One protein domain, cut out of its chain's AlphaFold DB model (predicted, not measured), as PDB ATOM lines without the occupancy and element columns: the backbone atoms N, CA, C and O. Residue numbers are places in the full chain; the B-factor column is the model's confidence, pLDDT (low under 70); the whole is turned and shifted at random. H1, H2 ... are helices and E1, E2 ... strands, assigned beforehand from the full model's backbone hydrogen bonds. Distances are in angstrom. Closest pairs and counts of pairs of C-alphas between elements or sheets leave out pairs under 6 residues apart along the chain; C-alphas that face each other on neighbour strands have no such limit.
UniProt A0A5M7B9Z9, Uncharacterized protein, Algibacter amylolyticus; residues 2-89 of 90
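AT A GLANCE: This is residues 2 to 89 of the 90 residues of an uncharacterized protein of Algibacter amylolyticus (UniProt A0A5M7B9Z9). A narrow ribbon of three strands runs along much of a long rod, with the helix H4 packed lengthwise on one face toward one end and the short helix H1 grazing the ribbon toward the other. Beyond the H4 end, H2 and H3 frame a loop whose residues 59 to 67 stick out. The printed 88 residues include four named helices and three named strands, in the order H1 E1 E2 E3 H2 H3 H4; the class is mixed, and so is the sheet, in order E1 E3 E2. The whole is only just loose, close to extended, with a radius of gyration of the C-alphas of 17.7 A and spans of 59 by 21 by 20 A.

HOW THE PARTS SIT: Look first at E3, residues 41 to 50, the inner strand. E1, residues 12 to 18, is its parallel neighbour at 18 degrees, with N 15 and O 46 at 2.8 A. E2, residues 28 to 35, forms an antiparallel hairpin with E3 at 163 degrees, with N 31 and O 45 at 2.8 A. H4, residues 73 to 87, makes two layers with this sheet, a helix on one face, at a height over the sheet of 8.4 A. It runs along the strands, at 12 degrees to E3 on the local plane; its closest C-alpha pair with E3 is Leu 50 and Leu 79, 6.1 A. H1, residues 2 to 8, only grazes the sheet with residues 2 to 6; the C-alphas of Ala 5 and Ile 13, its closest pair with E1, are 7.5 A apart. H2, residues 55 to 58, and H3, residues 68 to 71, are not on the sheet; they are close but not clearly touching, with closest C-alphas Leu 57 and Glu 71 at 7.9 A. H3 and H4 meet only through their link. In H1 and H4 every O i to N i+4 pair is within hydrogen-bond range; H2 and H3 are too short for one.

IN THESE COORDINATES: Find C-alpha 2 at (27.926, 34.118, -26.099), where H1 begins. E3 starts at C-alpha 41, (20.622, 35.475, -16.812), and is 28.2 A long; E2 is 22.4 A and E1 19.9 A. H4 runs 21.5 A to C-alpha 87 at (32.955, 17.969, -16.255).

THE WHOLE: The C-alphas farthest apart, of Lys 39 and Lys 65, are 59.3 A apart. The printed part has no cut, and no link is long. Confidence is under 70 at residues 23 to 29, 32, 34 to 40, 60 to 65 and 89.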
ATOM      1  N   LEU A   2      28.822  33.387 -27.013       81.56
ATOM      2  CA  LEU A   2      27.926  34.118 -26.099       81.56
ATOM      3  C   LEU A   2      26.565  34.517 -26.710       81.56
ATOM      4  O   LEU A   2      25.531  34.161 -26.163       81.56
ATOM      5  N   ALA A   3      26.541  35.156 -27.886       82.94
ATOM      6  CA  ALA A   3      25.280  35.544 -28.537       82.94
ATOM      7  C   ALA A   3      24.336  34.354 -28.826       82.94
ATOM      8  O   ALA A   3      23.117  34.492 -28.784       82.94
ATOM      9  N   TYR A   4      24.899  33.173 -29.102       86.88
ATOM     10  CA  TYR A   4      24.116  31.948 -29.268       86.88
ATOM     11  C   TYR A   4      23.619  31.417 -27.925       86.88
ATOM     12  O   TYR A   4      22.472  30.996 -27.844       86.88
ATOM     13  N   ALA A   5      24.448  31.471 -26.882       85.19
ATOM     14  CA  ALA A   5      24.053  31.061 -25.541       85.19
ATOM     15  C   ALA A   5      22.867  31.883 -25.024       85.19
ATOM     16  O   ALA A   5      21.873  31.294 -24.616       85.19
ATOM     17  N   VAL A   6      22.901  33.210 -25.190       82.50
ATOM     18  CA  VAL A   6      21.763  34.095 -24.876       82.50
ATOM     19  C   VAL A   6      20.523  33.702 -25.688       82.50
ATOM     20  O   VAL A   6      19.441  33.502 -25.142       82.50
ATOM     21  N   ARG A   7      20.663  33.522 -27.011       85.25
ATOM     22  CA  ARG A   7      19.530  33.178 -27.891       85.25
ATOM     23  C   ARG A   7      18.875  31.838 -27.539       85.25
ATOM     24  O   ARG A   7      17.667  31.693 -27.717       85.25
ATOM     25  N   PHE A   8      19.665  30.867 -27.093       87.50
ATOM     26  CA  PHE A   8      19.212  29.509 -26.798       87.50
ATOM     27  C   PHE A   8      19.044  29.224 -25.301       87.50
ATOM     28  O   PHE A   8      18.762  28.081 -24.954       87.50
ATOM     29  N   LYS A   9      19.151  30.246 -24.437       85.94
ATOM     30  CA  LYS A   9      19.029  30.129 -22.974       85.94
ATOM     31  C   LYS A   9      19.987  29.093 -22.384       85.94
ATOM     32  O   LYS A   9      19.590  28.210 -21.630       85.94
ATOM     33  N   ILE A  10      21.246  29.171 -22.802       87.19
ATOM     34  CA  ILE A  10      22.323  28.321 -22.305       87.19
ATOM     35  C   ILE A  10      23.004  29.031 -21.139       87.19
ATOM     36  O   ILE A  10      23.504  30.143 -21.291       87.19
ATOM     37  N   ASN A  11      23.058  28.355 -19.998       87.25
ATOM     38  CA  ASN A  11      23.586  28.883 -18.739       87.25
ATOM     39  C   ASN A  11      25.103  28.675 -18.606       87.25
ATOM     40  O   ASN A  11      25.755  29.333 -17.800       87.25
ATOM     41  N   GLU A  12      25.669  27.763 -19.401       87.69
ATOM     42  CA  GLU A  12      27.076  27.390 -19.319       87.69
ATOM     43  C   GLU A  12      27.696  27.154 -20.700       87.69
ATOM     44  O   GLU A  12      27.151  26.446 -21.549       87.69
ATOM     45  N   ILE A  13      28.881  27.721 -20.922       88.44
ATOM     46  CA  ILE A  13      29.707  27.479 -22.100       88.44
ATOM     47  C   ILE A  13      31.061  26.945 -21.642       88.44
ATOM     48  O   ILE A  13      31.828  27.663 -21.001       88.44
ATOM     49  N   VAL A  14      31.408  25.727 -22.055       89.06
ATOM     50  CA  VAL A  14      32.758  25.180 -21.865       89.06
ATOM     51  C   VAL A  14      33.521  25.226 -23.186       89.06
ATOM     52  O   VAL A  14      33.087  24.678 -24.199       89.06
ATOM     53  N   LEU A  15      34.663  25.905 -23.182       89.38
ATOM     54  CA  LEU A  15      35.560  26.065 -24.317       89.38
ATOM     55  C   LEU A  15      36.813  25.225 -24.083       89.38
ATOM     56  O   LEU A  15      37.574  25.472 -23.149       89.38
ATOM     57  N   TYR A  16      37.044  24.253 -24.958       90.31
ATOM     58  CA  TYR A  16      38.245  23.429 -24.932       90.31
ATOM     59  C   TYR A  16      39.242  23.909 -25.978       90.31
ATOM     60  O   TYR A  16      38.936  23.939 -27.170       90.31
ATOM     61  N   TYR A  17      40.443  24.259 -25.527       88.50
ATOM     62  CA  TYR A  17      41.535  24.700 -26.390       88.50
ATOM     63  C   TYR A  17      42.719  23.740 -26.294       88.50
ATOM     64  O   TYR A  17      42.978  23.213 -25.215       88.50
ATOM     65  N   PRO A  18      43.480  23.526 -27.380       89.06
ATOM     66  CA  PRO A  18      44.743  22.808 -27.296       89.06
ATOM     67  C   PRO A  18      45.708  23.489 -26.321       89.06
ATOM     68  O   PRO A  18      45.752  24.718 -26.216       89.06
ATOM     69  N   ASN A  19      46.525  22.687 -25.649       88.06
ATOM     70  CA  ASN A  19      47.690  23.153 -24.918       88.06
ATOM     71  C   ASN A  19      48.674  23.862 -25.866       88.06
ATOM     72  O   ASN A  19      48.837  23.495 -27.029       88.06
ATOM     73  N   MET A  20      49.347  24.899 -25.364       84.56
ATOM     74  CA  MET A  20      50.336  25.646 -26.146       84.56
ATOM     75  C   MET A  20      51.670  24.890 -26.232       84.56
ATOM     76  O   MET A  20      52.021  24.125 -25.332       84.56
ATOM     77  N   LEU A  21      52.447  25.138 -27.293       81.00
ATOM     78  CA  LEU A  21      53.822  24.631 -27.414       81.00
ATOM     79  C   LEU A  21      54.770  25.280 -26.392       81.00
ATOM     80  O   LEU A  21      55.721  24.643 -25.944       81.00
ATOM     81  N   SER A  22      54.508  26.532 -26.005       74.94
ATOM     82  CA  SER A  22      55.232  27.211 -24.931       74.94
ATOM     83  C   SER A  22      54.880  26.617 -23.568       74.94
ATOM     84  O   SER A  22      53.719  26.327 -23.291       74.94
ATOM     85  N   THR A  23      55.866  26.512 -22.678       62.78
ATOM     86  CA  THR A  23      55.717  26.010 -21.297       62.78
ATOM     87  C   THR A  23      55.034  27.006 -20.351       62.78
ATOM     88  O   THR A  23      55.266  26.978 -19.145       62.78
ATOM     89  N   SER A  24      54.225  27.928 -20.879       59.84
ATOM     90  CA  SER A  24      53.377  28.776 -20.044       59.84
ATOM     91  C   SER A  24      52.422  27.891 -19.251       59.84
ATOM     92  O   SER A  24      51.918  26.905 -19.789       59.84
ATOM     93  N   ILE A  25      52.195  28.250 -17.986       57.34
ATOM     94  CA  ILE A  25      51.310  27.531 -17.065       57.34
ATOM     95  C   ILE A  25      49.981  27.256 -17.774       57.34
ATOM     96  O   ILE A  25      49.293  28.185 -18.195       57.34
ATOM     97  N   GLU A  26      49.650  25.975 -17.927       63.31
ATOM     98  CA  GLU A  26      48.344  25.553 -18.417       63.31
ATOM     99  C   GLU A  26      47.301  25.987 -17.395       63.31
ATOM    100  O   GLU A  26      47.266  25.489 -16.269       63.31
ATOM    101  N   GLY A  27      46.494  26.971 -17.773       61.31
ATOM    102  CA  GLY A  27      45.477  27.546 -16.910       61.31
ATOM    103  C   GLY A  27      44.082  27.158 -17.368       61.31
ATOM    104  O   GLY A  27      43.771  27.201 -18.560       61.31
ATOM    105  N   THR A  28      43.223  26.840 -16.405       63.25
ATOM    106  CA  THR A  28      41.780  27.001 -16.584       63.25
ATOM    107  C   THR A  28      41.465  28.473 -16.347       63.25
ATOM    108  O   THR A  28      41.850  29.027 -15.319       63.25
ATOM    109  N   THR A  29      40.807  29.122 -17.303       69.88
ATOM    110  CA  THR A  29      40.305  30.491 -17.140       69.88
ATOM    111  C   THR A  29      38.794  30.434 -17.036       69.88
ATOM    112  O   THR A  29      38.133  29.884 -17.913       69.88
ATOM    113  N   GLU A  30      38.242  31.003 -15.975       71.06
ATOM    114  CA  GLU A  30      36.801  31.123 -15.783       71.06
ATOM    115  C   GLU A  30      36.389  32.587 -15.927       71.06
ATOM    116  O   GLU A  30      37.037  33.486 -15.391       71.06
ATOM    117  N   ILE A  31      35.325  32.821 -16.688       75.44
ATOM    118  CA  ILE A  31      34.731  34.130 -16.919       75.44
ATOM    119  C   ILE A  31      33.234  33.991 -16.654       75.44
ATOM    120  O   ILE A  31      32.529  33.302 -17.387       75.44
ATOM    121  N   ASN A  32      32.745  34.674 -15.627       69.81
ATOM    122  CA  ASN A  32      31.316  34.776 -15.354       69.81
ATOM    123  C   ASN A  32      30.777  36.047 -16.012       69.81
ATOM    124  O   ASN A  32      31.302  37.135 -15.770       69.81
ATOM    125  N   ILE A  33      29.769  35.903 -16.875       73.38
ATOM    126  CA  ILE A  33      29.122  37.019 -17.569       73.38
ATOM    127  C   ILE A  33      27.666  37.080 -17.122       73.38
ATOM    128  O   ILE A  33      26.910  36.129 -17.312       73.38
ATOM    129  N   THR A  34      27.272  38.218 -16.566       68.75
ATOM    130  CA  THR A  34      25.877  38.526 -16.240       68.75
ATOM    131  C   THR A  34      25.304  39.398 -17.353       68.75
ATOM    132  O   THR A  34      25.875  40.445 -17.661       68.75
ATOM    133  N   ASP A  35      24.212  38.964 -17.986       67.81
ATOM    134  CA  ASP A  35      23.516  39.766 -18.997       67.81
ATOM    135  C   ASP A  35      22.406  40.606 -18.342       67.81
ATOM    136  O   ASP A  35      21.308  40.119 -18.056       67.81
ATOM    137  N   GLU A  36      22.689  41.894 -18.136       64.12
ATOM    138  CA  GLU A  36      21.737  42.870 -17.583       64.12
ATOM    139  C   GLU A  36      20.511  43.096 -18.494       64.12
ATOM    140  O   GLU A  36      19.445  43.505 -18.029       64.12
ATOM    141  N   PHE A  37      20.612  42.807 -19.797       62.16
ATOM    142  CA  PHE A  37      19.521  42.988 -20.759       62.16
ATOM    143  C   PHE A  37      18.616  41.754 -20.878       62.16
ATOM    144  O   PHE A  37      17.502  41.854 -21.403       62.16
ATOM    145  N   ALA A  38      19.050  40.602 -20.357       60.03
ATOM    146  CA  ALA A  38      18.331  39.332 -20.408       60.03
ATOM    147  C   ALA A  38      17.786  38.890 -19.036       60.03
ATOM    148  O   ALA A  38      17.787  37.705 -18.727       60.03
ATOM    149  N   LYS A  39      17.263  39.825 -18.227       63.31
ATOM    150  CA  LYS A  39      16.677  39.542 -16.896       63.31
ATOM    151  C   LYS A  39      17.656  38.871 -15.912       63.31
ATOM    152  O   LYS A  39      17.257  37.950 -15.203       63.31
ATOM    153  N   ASP A  40      18.906  39.327 -15.878       65.44
ATOM    154  CA  ASP A  40      19.958  38.792 -14.999       65.44
ATOM    155  C   ASP A  40      20.280  37.305 -15.240       65.44
ATOM    156  O   ASP A  40      20.681  36.582 -14.322       65.44
ATOM    157  N   GLU A  41      20.121  36.808 -16.474       71.69
ATOM    158  CA  GLU A  41      20.622  35.475 -16.812       71.69
ATOM    159  C   GLU A  41      22.160  35.458 -16.696       71.69
ATOM    160  O   GLU A  41      22.883  36.171 -17.398       71.69
ATOM    161  N   ASN A  42      22.662  34.639 -15.765       78.12
ATOM    162  CA  ASN A  42      24.089  34.402 -15.574       78.12
ATOM    163  C   ASN A  42      24.558  33.316 -16.540       78.12
ATOM    164  O   ASN A  42      24.108  32.170 -16.461       78.12
ATOM    165  N   ILE A  43      25.483  33.678 -17.426       84.12
ATOM    166  CA  ILE A  43      26.155  32.754 -18.333       84.12
ATOM    167  C   ILE A  43      27.581  32.558 -17.824       84.12
ATOM    168  O   ILE A  43      28.419  33.463 -17.876       84.12
ATOM    169  N   GLN A  44      27.870  31.351 -17.357       85.81
ATOM    170  CA  GLN A  44      29.218  30.957 -16.968       85.81
ATOM    171  C   GLN A  44      29.988  30.496 -18.207       85.81
ATOM    172  O   GLN A  44      29.540  29.622 -18.949       85.81
ATOM    173  N   ILE A  45      31.163  31.074 -18.446       87.00
ATOM    174  CA  ILE A  45      32.069  30.656 -19.516       87.00
ATOM    175  C   ILE A  45      33.350  30.118 -18.895       87.00
ATOM    176  O   ILE A  45      34.049  30.815 -18.163       87.00
ATOM    177  N   ARG A  46      33.701  28.880 -19.231       86.50
ATOM    178  CA  ARG A  46      34.915  28.221 -18.741       86.50
ATOM    179  C   ARG A  46      35.790  27.848 -19.919       86.50
ATOM    180  O   ARG A  46      35.342  27.161 -20.829       86.50
ATOM    181  N   ALA A  47      37.031  28.307 -19.917       86.31
ATOM    182  CA  ALA A  47      38.031  27.958 -20.908       86.31
ATOM    183  C   ALA A  47      39.069  27.029 -20.279       86.31
ATOM    184  O   ALA A  47      39.780  27.403 -19.346       86.31
ATOM    185  N   CYS A  48      39.165  25.819 -20.816       86.75
ATOM    186  CA  CYS A  48      40.065  24.778 -20.348       86.75
ATOM    187  C   CYS A  48      41.083  24.466 -21.445       86.75
ATOM    188  O   CYS A  48      40.709  24.159 -22.581       86.75
ATOM    189  N   GLN A  49      42.372  24.505 -21.107       87.81
ATOM    190  CA  GLN A  49      43.397  23.941 -21.980       87.81
ATOM    191  C   GLN A  49      43.453  22.422 -21.806       87.81
ATOM    192  O   GLN A  49      43.517  21.915 -20.685       87.81
ATOM    193  N   LEU A  50      43.422  21.703 -22.924       90.06
ATOM    194  CA  LEU A  50      43.485  20.251 -22.991       90.06
ATOM    195  C   LEU A  50      44.807  19.793 -23.623       90.06
ATOM    196  O   LEU A  50      45.277  20.419 -24.578       90.06
ATOM    197  N   PRO A  51      45.389  18.682 -23.151       89.38
ATOM    198  CA  PRO A  51      46.604  18.114 -23.718       89.38
ATOM    199  C   PRO A  51      46.264  17.428 -25.046       89.38
ATOM    200  O   PRO A  51      45.837  16.279 -25.095       89.38
ATOM    201  N   ILE A  52      46.404  18.172 -26.141       90.62
ATOM    202  CA  ILE A  52      46.184  17.687 -27.512       90.62
ATOM    203  C   ILE A  52      47.524  17.513 -28.230       90.62
ATOM    204  O   ILE A  52      47.700  16.598 -29.030       90.62
ATOM    205  N   ILE A  53      48.485  18.389 -27.940       89.31
ATOM    206  CA  ILE A  53      49.820  18.378 -28.524       89.31
ATOM    207  C   ILE A  53      50.754  17.582 -27.616       89.31
ATOM    208  O   ILE A  53      50.992  17.979 -26.470       89.31
ATOM    209  N   ASN A  54      51.349  16.510 -28.149       88.75
ATOM    210  CA  ASN A  54      52.470  15.848 -27.494       88.75
ATOM    211  C   ASN A  54      53.722  16.739 -27.587       88.75
ATOM    212  O   ASN A  54      54.401  16.764 -28.614       88.75
ATOM    213  N   ARG A  55      54.032  17.474 -26.512       85.81
ATOM    214  CA  ARG A  55      55.214  18.349 -26.439       85.81
ATOM    215  C   ARG A  55      56.530  17.582 -26.499       85.81
ATOM    216  O   ARG A  55      57.528  18.156 -26.932       85.81
ATOM    217  N   GLU A  56      56.538  16.313 -26.090       84.62
ATOM    218  CA  GLU A  56      57.743  15.487 -26.127       84.62
ATOM    219  C   GLU A  56      58.271  15.397 -27.557       84.62
ATOM    220  O   GLU A  56      59.458  15.622 -27.753       84.62
ATOM    221  N   LEU A  57      57.385  15.254 -28.556       85.69
ATOM    222  CA  LEU A  57      57.730  15.213 -29.990       85.69
ATOM    223  C   LEU A  57      58.559  16.407 -30.484       85.69
ATOM    224  O   LEU A  57      59.211  16.311 -31.521       85.69
ATOM    225  N   PHE A  58      58.538  17.527 -29.762       83.56
ATOM    226  CA  PHE A  58      59.259  18.747 -30.117       83.56
ATOM    227  C   PHE A  58      60.564  18.931 -29.330       83.56
ATOM    228  O   PHE A  58      61.295  19.895 -29.573       83.56
ATOM    229  N   LYS A  59      60.889  18.029 -28.396       81.94
ATOM    230  CA  LYS A  59      62.175  18.041 -27.696       81.94
ATOM    231  C   LYS A  59      63.272  17.562 -28.645       81.94
ATOM    232  O   LYS A  59      63.129  16.551 -29.333       81.94
ATOM    233  N   LYS A  60      64.385  18.304 -28.689       63.22
ATOM    234  CA  LYS A  60      65.594  17.852 -29.391       63.22
ATOM    235  C   LYS A  60      66.009  16.509 -28.778       63.22
ATOM    236  O   LYS A  60      66.019  16.397 -27.560       63.22
ATOM    237  N   ASP A  61      66.302  15.534 -29.636       67.88
ATOM    238  CA  ASP A  61      66.786  14.174 -29.327       67.88
ATOM    239  C   ASP A  61      65.762  13.025 -29.291       67.88
ATOM    240  O   ASP A  61      66.129  11.900 -28.940       67.88
ATOM    241  N   ILE A  62      64.521  13.214 -29.761       66.75
ATOM    242  CA  ILE A  62      63.646  12.055 -30.007       66.75
ATOM    243  C   ILE A  62      64.145  11.247 -31.207       66.75
ATOM    244  O   ILE A  62      63.931  11.571 -32.376       66.75
ATOM    245  N   GLN A  63      64.804  10.135 -30.891       65.88
ATOM    246  CA  GLN A  63      65.032   9.022 -31.802       65.88
ATOM    247  C   GLN A  63      63.692   8.312 -32.004       65.88
ATOM    248  O   GLN A  63      63.346   7.395 -31.260       65.88
ATOM    249  N   ASN A  64      62.918   8.786 -32.979       64.69
ATOM    250  CA  ASN A  64      61.566   8.319 -33.260       64.69
ATOM    251  C   ASN A  64      61.605   6.874 -33.802       64.69
ATOM    252  O   ASN A  64      61.738   6.643 -35.003       64.69
ATOM    253  N   LYS A  65      61.607   5.894 -32.890       62.69
ATOM    254  CA  LYS A  65      61.679   4.451 -33.191       62.69
ATOM    255  C   LYS A  65      60.326   3.749 -33.050       62.69
ATOM    256  O   LYS A  65      60.247   2.550 -33.305       62.69
ATOM    257  N   GLN A  66      59.288   4.468 -32.624       72.81
ATOM    258  CA  GLN A  66      57.948   3.936 -32.383       72.81
ATOM    259  C   GLN A  66      56.940   4.494 -33.394       72.81
ATOM    260  O   GLN A  66      57.224   5.424 -34.147       72.81
ATOM    261  N   THR A  67      55.757   3.885 -33.459       84.88
ATOM    262  CA  THR A  67      54.664   4.403 -34.285       84.88
ATOM    263  C   THR A  67      54.073   5.654 -33.642       84.88
ATOM    264  O   THR A  67      53.957   5.738 -32.422       84.88
ATOM    265  N   LEU A  68      53.621   6.604 -34.468       82.81
ATOM    266  CA  LEU A  68      53.007   7.855 -34.000       82.81
ATOM    267  C   LEU A  68      51.852   7.617 -33.014       82.81
ATOM    268  O   LEU A  68      51.636   8.412 -32.115       82.81
ATOM    269  N   GLN A  69      51.118   6.514 -33.159       87.25
ATOM    270  CA  GLN A  69      50.042   6.160 -32.237       87.25
ATOM    271  C   GLN A  69      50.546   5.944 -30.800       87.25
ATOM    272  O   GLN A  69      49.937   6.457 -29.866       87.25
ATOM    273  N   LEU A  70      51.661   5.226 -30.626       87.94
ATOM    274  CA  LEU A  70      52.231   4.938 -29.305       87.94
ATOM    275  C   LEU A  70      52.706   6.216 -28.608       87.94
ATOM    276  O   LEU A  70      52.496   6.375 -27.408       87.94
ATOM    277  N   GLU A  71      53.245   7.162 -29.378       87.88
ATOM    278  CA  GLU A  71      53.665   8.475 -28.880       87.88
ATOM    279  C   GLU A  71      52.498   9.286 -28.285       87.88
ATOM    280  O   GLU A  71      52.715  10.181 -27.475       87.88
ATOM    281  N   PHE A  72      51.247   8.994 -28.650       91.75
ATOM    282  CA  PHE A  72      50.075   9.730 -28.163       91.75
ATOM    283  C   PHE A  72      49.303   9.022 -27.043       91.75
ATOM    284  O   PHE A  72      48.381   9.624 -26.494       91.75
ATOM    285  N   GLU A  73      49.658   7.795 -26.648       92.62
ATOM    286  CA  GLU A  73      48.907   7.078 -25.602       92.62
ATOM    287  C   GLU A  73      48.950   7.810 -24.252       92.62
ATOM    288  O   GLU A  73      47.923   7.940 -23.584       92.62
ATOM    289  N   ALA A  74      50.099   8.386 -23.884       90.94
ATOM    290  CA  ALA A  74      50.211   9.200 -22.672       90.94
ATOM    291  C   ALA A  74      49.332  10.462 -22.743       90.94
ATOM    292  O   ALA A  74      48.580  10.751 -21.812       90.94
ATOM    293  N   VAL A  75      49.365  11.167 -23.880       93.06
ATOM    294  CA  VAL A  75      48.555  12.375 -24.123       93.06
ATOM    295  C   VAL A  75      47.062  12.057 -24.077       93.06
ATOM    296  O   VAL A  75      46.284  12.814 -23.507       93.06
ATOM    297  N   LYS A  76      46.648  10.910 -24.616       94.31
ATOM    298  CA  LYS A  76      45.259  10.443 -24.581       94.31
ATOM    299  C   LYS A  76      44.772  10.188 -23.155       94.31
ATOM    300  O   LYS A  76      43.662  10.596 -22.821       94.31
ATOM    301  N   ILE A  77      45.574   9.521 -22.323       95.31
ATOM    302  CA  ILE A  77      45.225   9.278 -20.914       95.31
ATOM    303  C   ILE A  77      45.089  10.612 -20.170       95.31
ATOM    304  O   ILE A  77      44.117  10.818 -19.441       95.31
ATOM    305  N   GLU A  78      46.019  11.543 -20.397       93.19
ATOM    306  CA  GLU A  78      45.968  12.879 -19.803       93.19
ATOM    307  C   GLU A  78      44.728  13.666 -20.259       93.19
ATOM    308  O   GLU A  78      44.045  14.291 -19.444       93.19
ATOM    309  N   LEU A  79      44.391  13.587 -21.549       94.00
ATOM    310  CA  LEU A  79      43.223  14.230 -22.147       94.00
ATOM    311  C   LEU A  79      41.924  13.746 -21.505       94.00
ATOM    312  O   LEU A  79      41.092  14.572 -21.132       94.00
ATOM    313  N   ILE A  80      41.767  12.427 -21.348       94.81
ATOM    314  CA  ILE A  80      40.606  11.830 -20.676       94.81
ATOM    315  C   ILE A  80      40.490  12.395 -19.258       94.81
ATOM    316  O   ILE A  80      39.442  12.930 -18.902       94.81
ATOM    317  N   GLY A  81      41.582  12.379 -18.488       93.25
ATOM    318  CA  GLY A  81      41.582  12.897 -17.120       93.25
ATOM    319  C   GLY A  81      41.219  14.384 -17.032       93.25
ATOM    320  O   GLY A  81      40.463  14.787 -16.148       93.25
ATOM    321  N   LYS A  82      41.709  15.212 -17.964       90.12
ATOM    322  CA  LYS A  82      41.409  16.653 -18.010       90.12
ATOM    323  C   LYS A  82      39.959  16.939 -18.409       90.12
ATOM    324  O   LYS A  82      39.357  17.834 -17.819       90.12
ATOM    325  N   ILE A  83      39.390  16.175 -19.346       91.25
ATOM    326  CA  ILE A  83      37.971  16.276 -19.727       91.25
ATOM    327  C   ILE A  83      37.072  15.833 -18.567       91.25
ATOM    328  O   ILE A  83      36.111  16.514 -18.224       91.25
ATOM    329  N   GLU A  84      37.384  14.717 -17.912       92.75
ATOM    330  CA  GLU A  84      36.619  14.271 -16.745       92.75
ATOM    331  C   GLU A  84      36.675  15.298 -15.609       92.75
ATOM    332  O   GLU A  84      35.667  15.570 -14.959       92.75
ATOM    333  N   ALA A  85      37.842  15.908 -15.381       88.44
ATOM    334  CA  ALA A  85      38.001  16.956 -14.383       88.44
ATOM    335  C   ALA A  85      37.195  18.220 -14.720       88.44
ATOM    336  O   ALA A  85      36.604  18.801 -13.813       88.44
ATOM    337  N   SER A  86      37.122  18.639 -15.988       85.19
ATOM    338  CA  SER A  86      36.336  19.821 -16.376       85.19
ATOM    339  C   SER A  86      34.823  19.603 -16.260       85.19
ATOM    340  O   SER A  86      34.092  20.563 -16.002       85.19
ATOM    341  N   LEU A  87      34.363  18.355 -16.394       82.94
ATOM    342  CA  LEU A  87      32.955  17.969 -16.255       82.94
ATOM    343  C   LEU A  87      32.484  17.844 -14.797       82.94
ATOM    344  O   LEU A  87      31.305  18.030 -14.540       82.94
ATOM    345  N   LYS A  88      33.372  17.579 -13.827       73.38
ATOM    346  CA  LYS A  88      33.018  17.431 -12.391       73.38
ATOM    347  C   LYS A  88      32.558  18.718 -11.686       73.38
ATOM    348  O   LYS A  88      32.294  18.693 -10.489       73.38
ATOM    349  N   PHE A  89      32.508  19.829 -12.406       56.56
ATOM    350  CA  PHE A  89      32.020  21.124 -11.925       56.56
ATOM    351  C   PHE A  89      30.587  21.433 -12.399       56.56
ATOM    352  O   PHE A  89      30.107  22.533 -12.141       56.56
TER     353      PHE A  89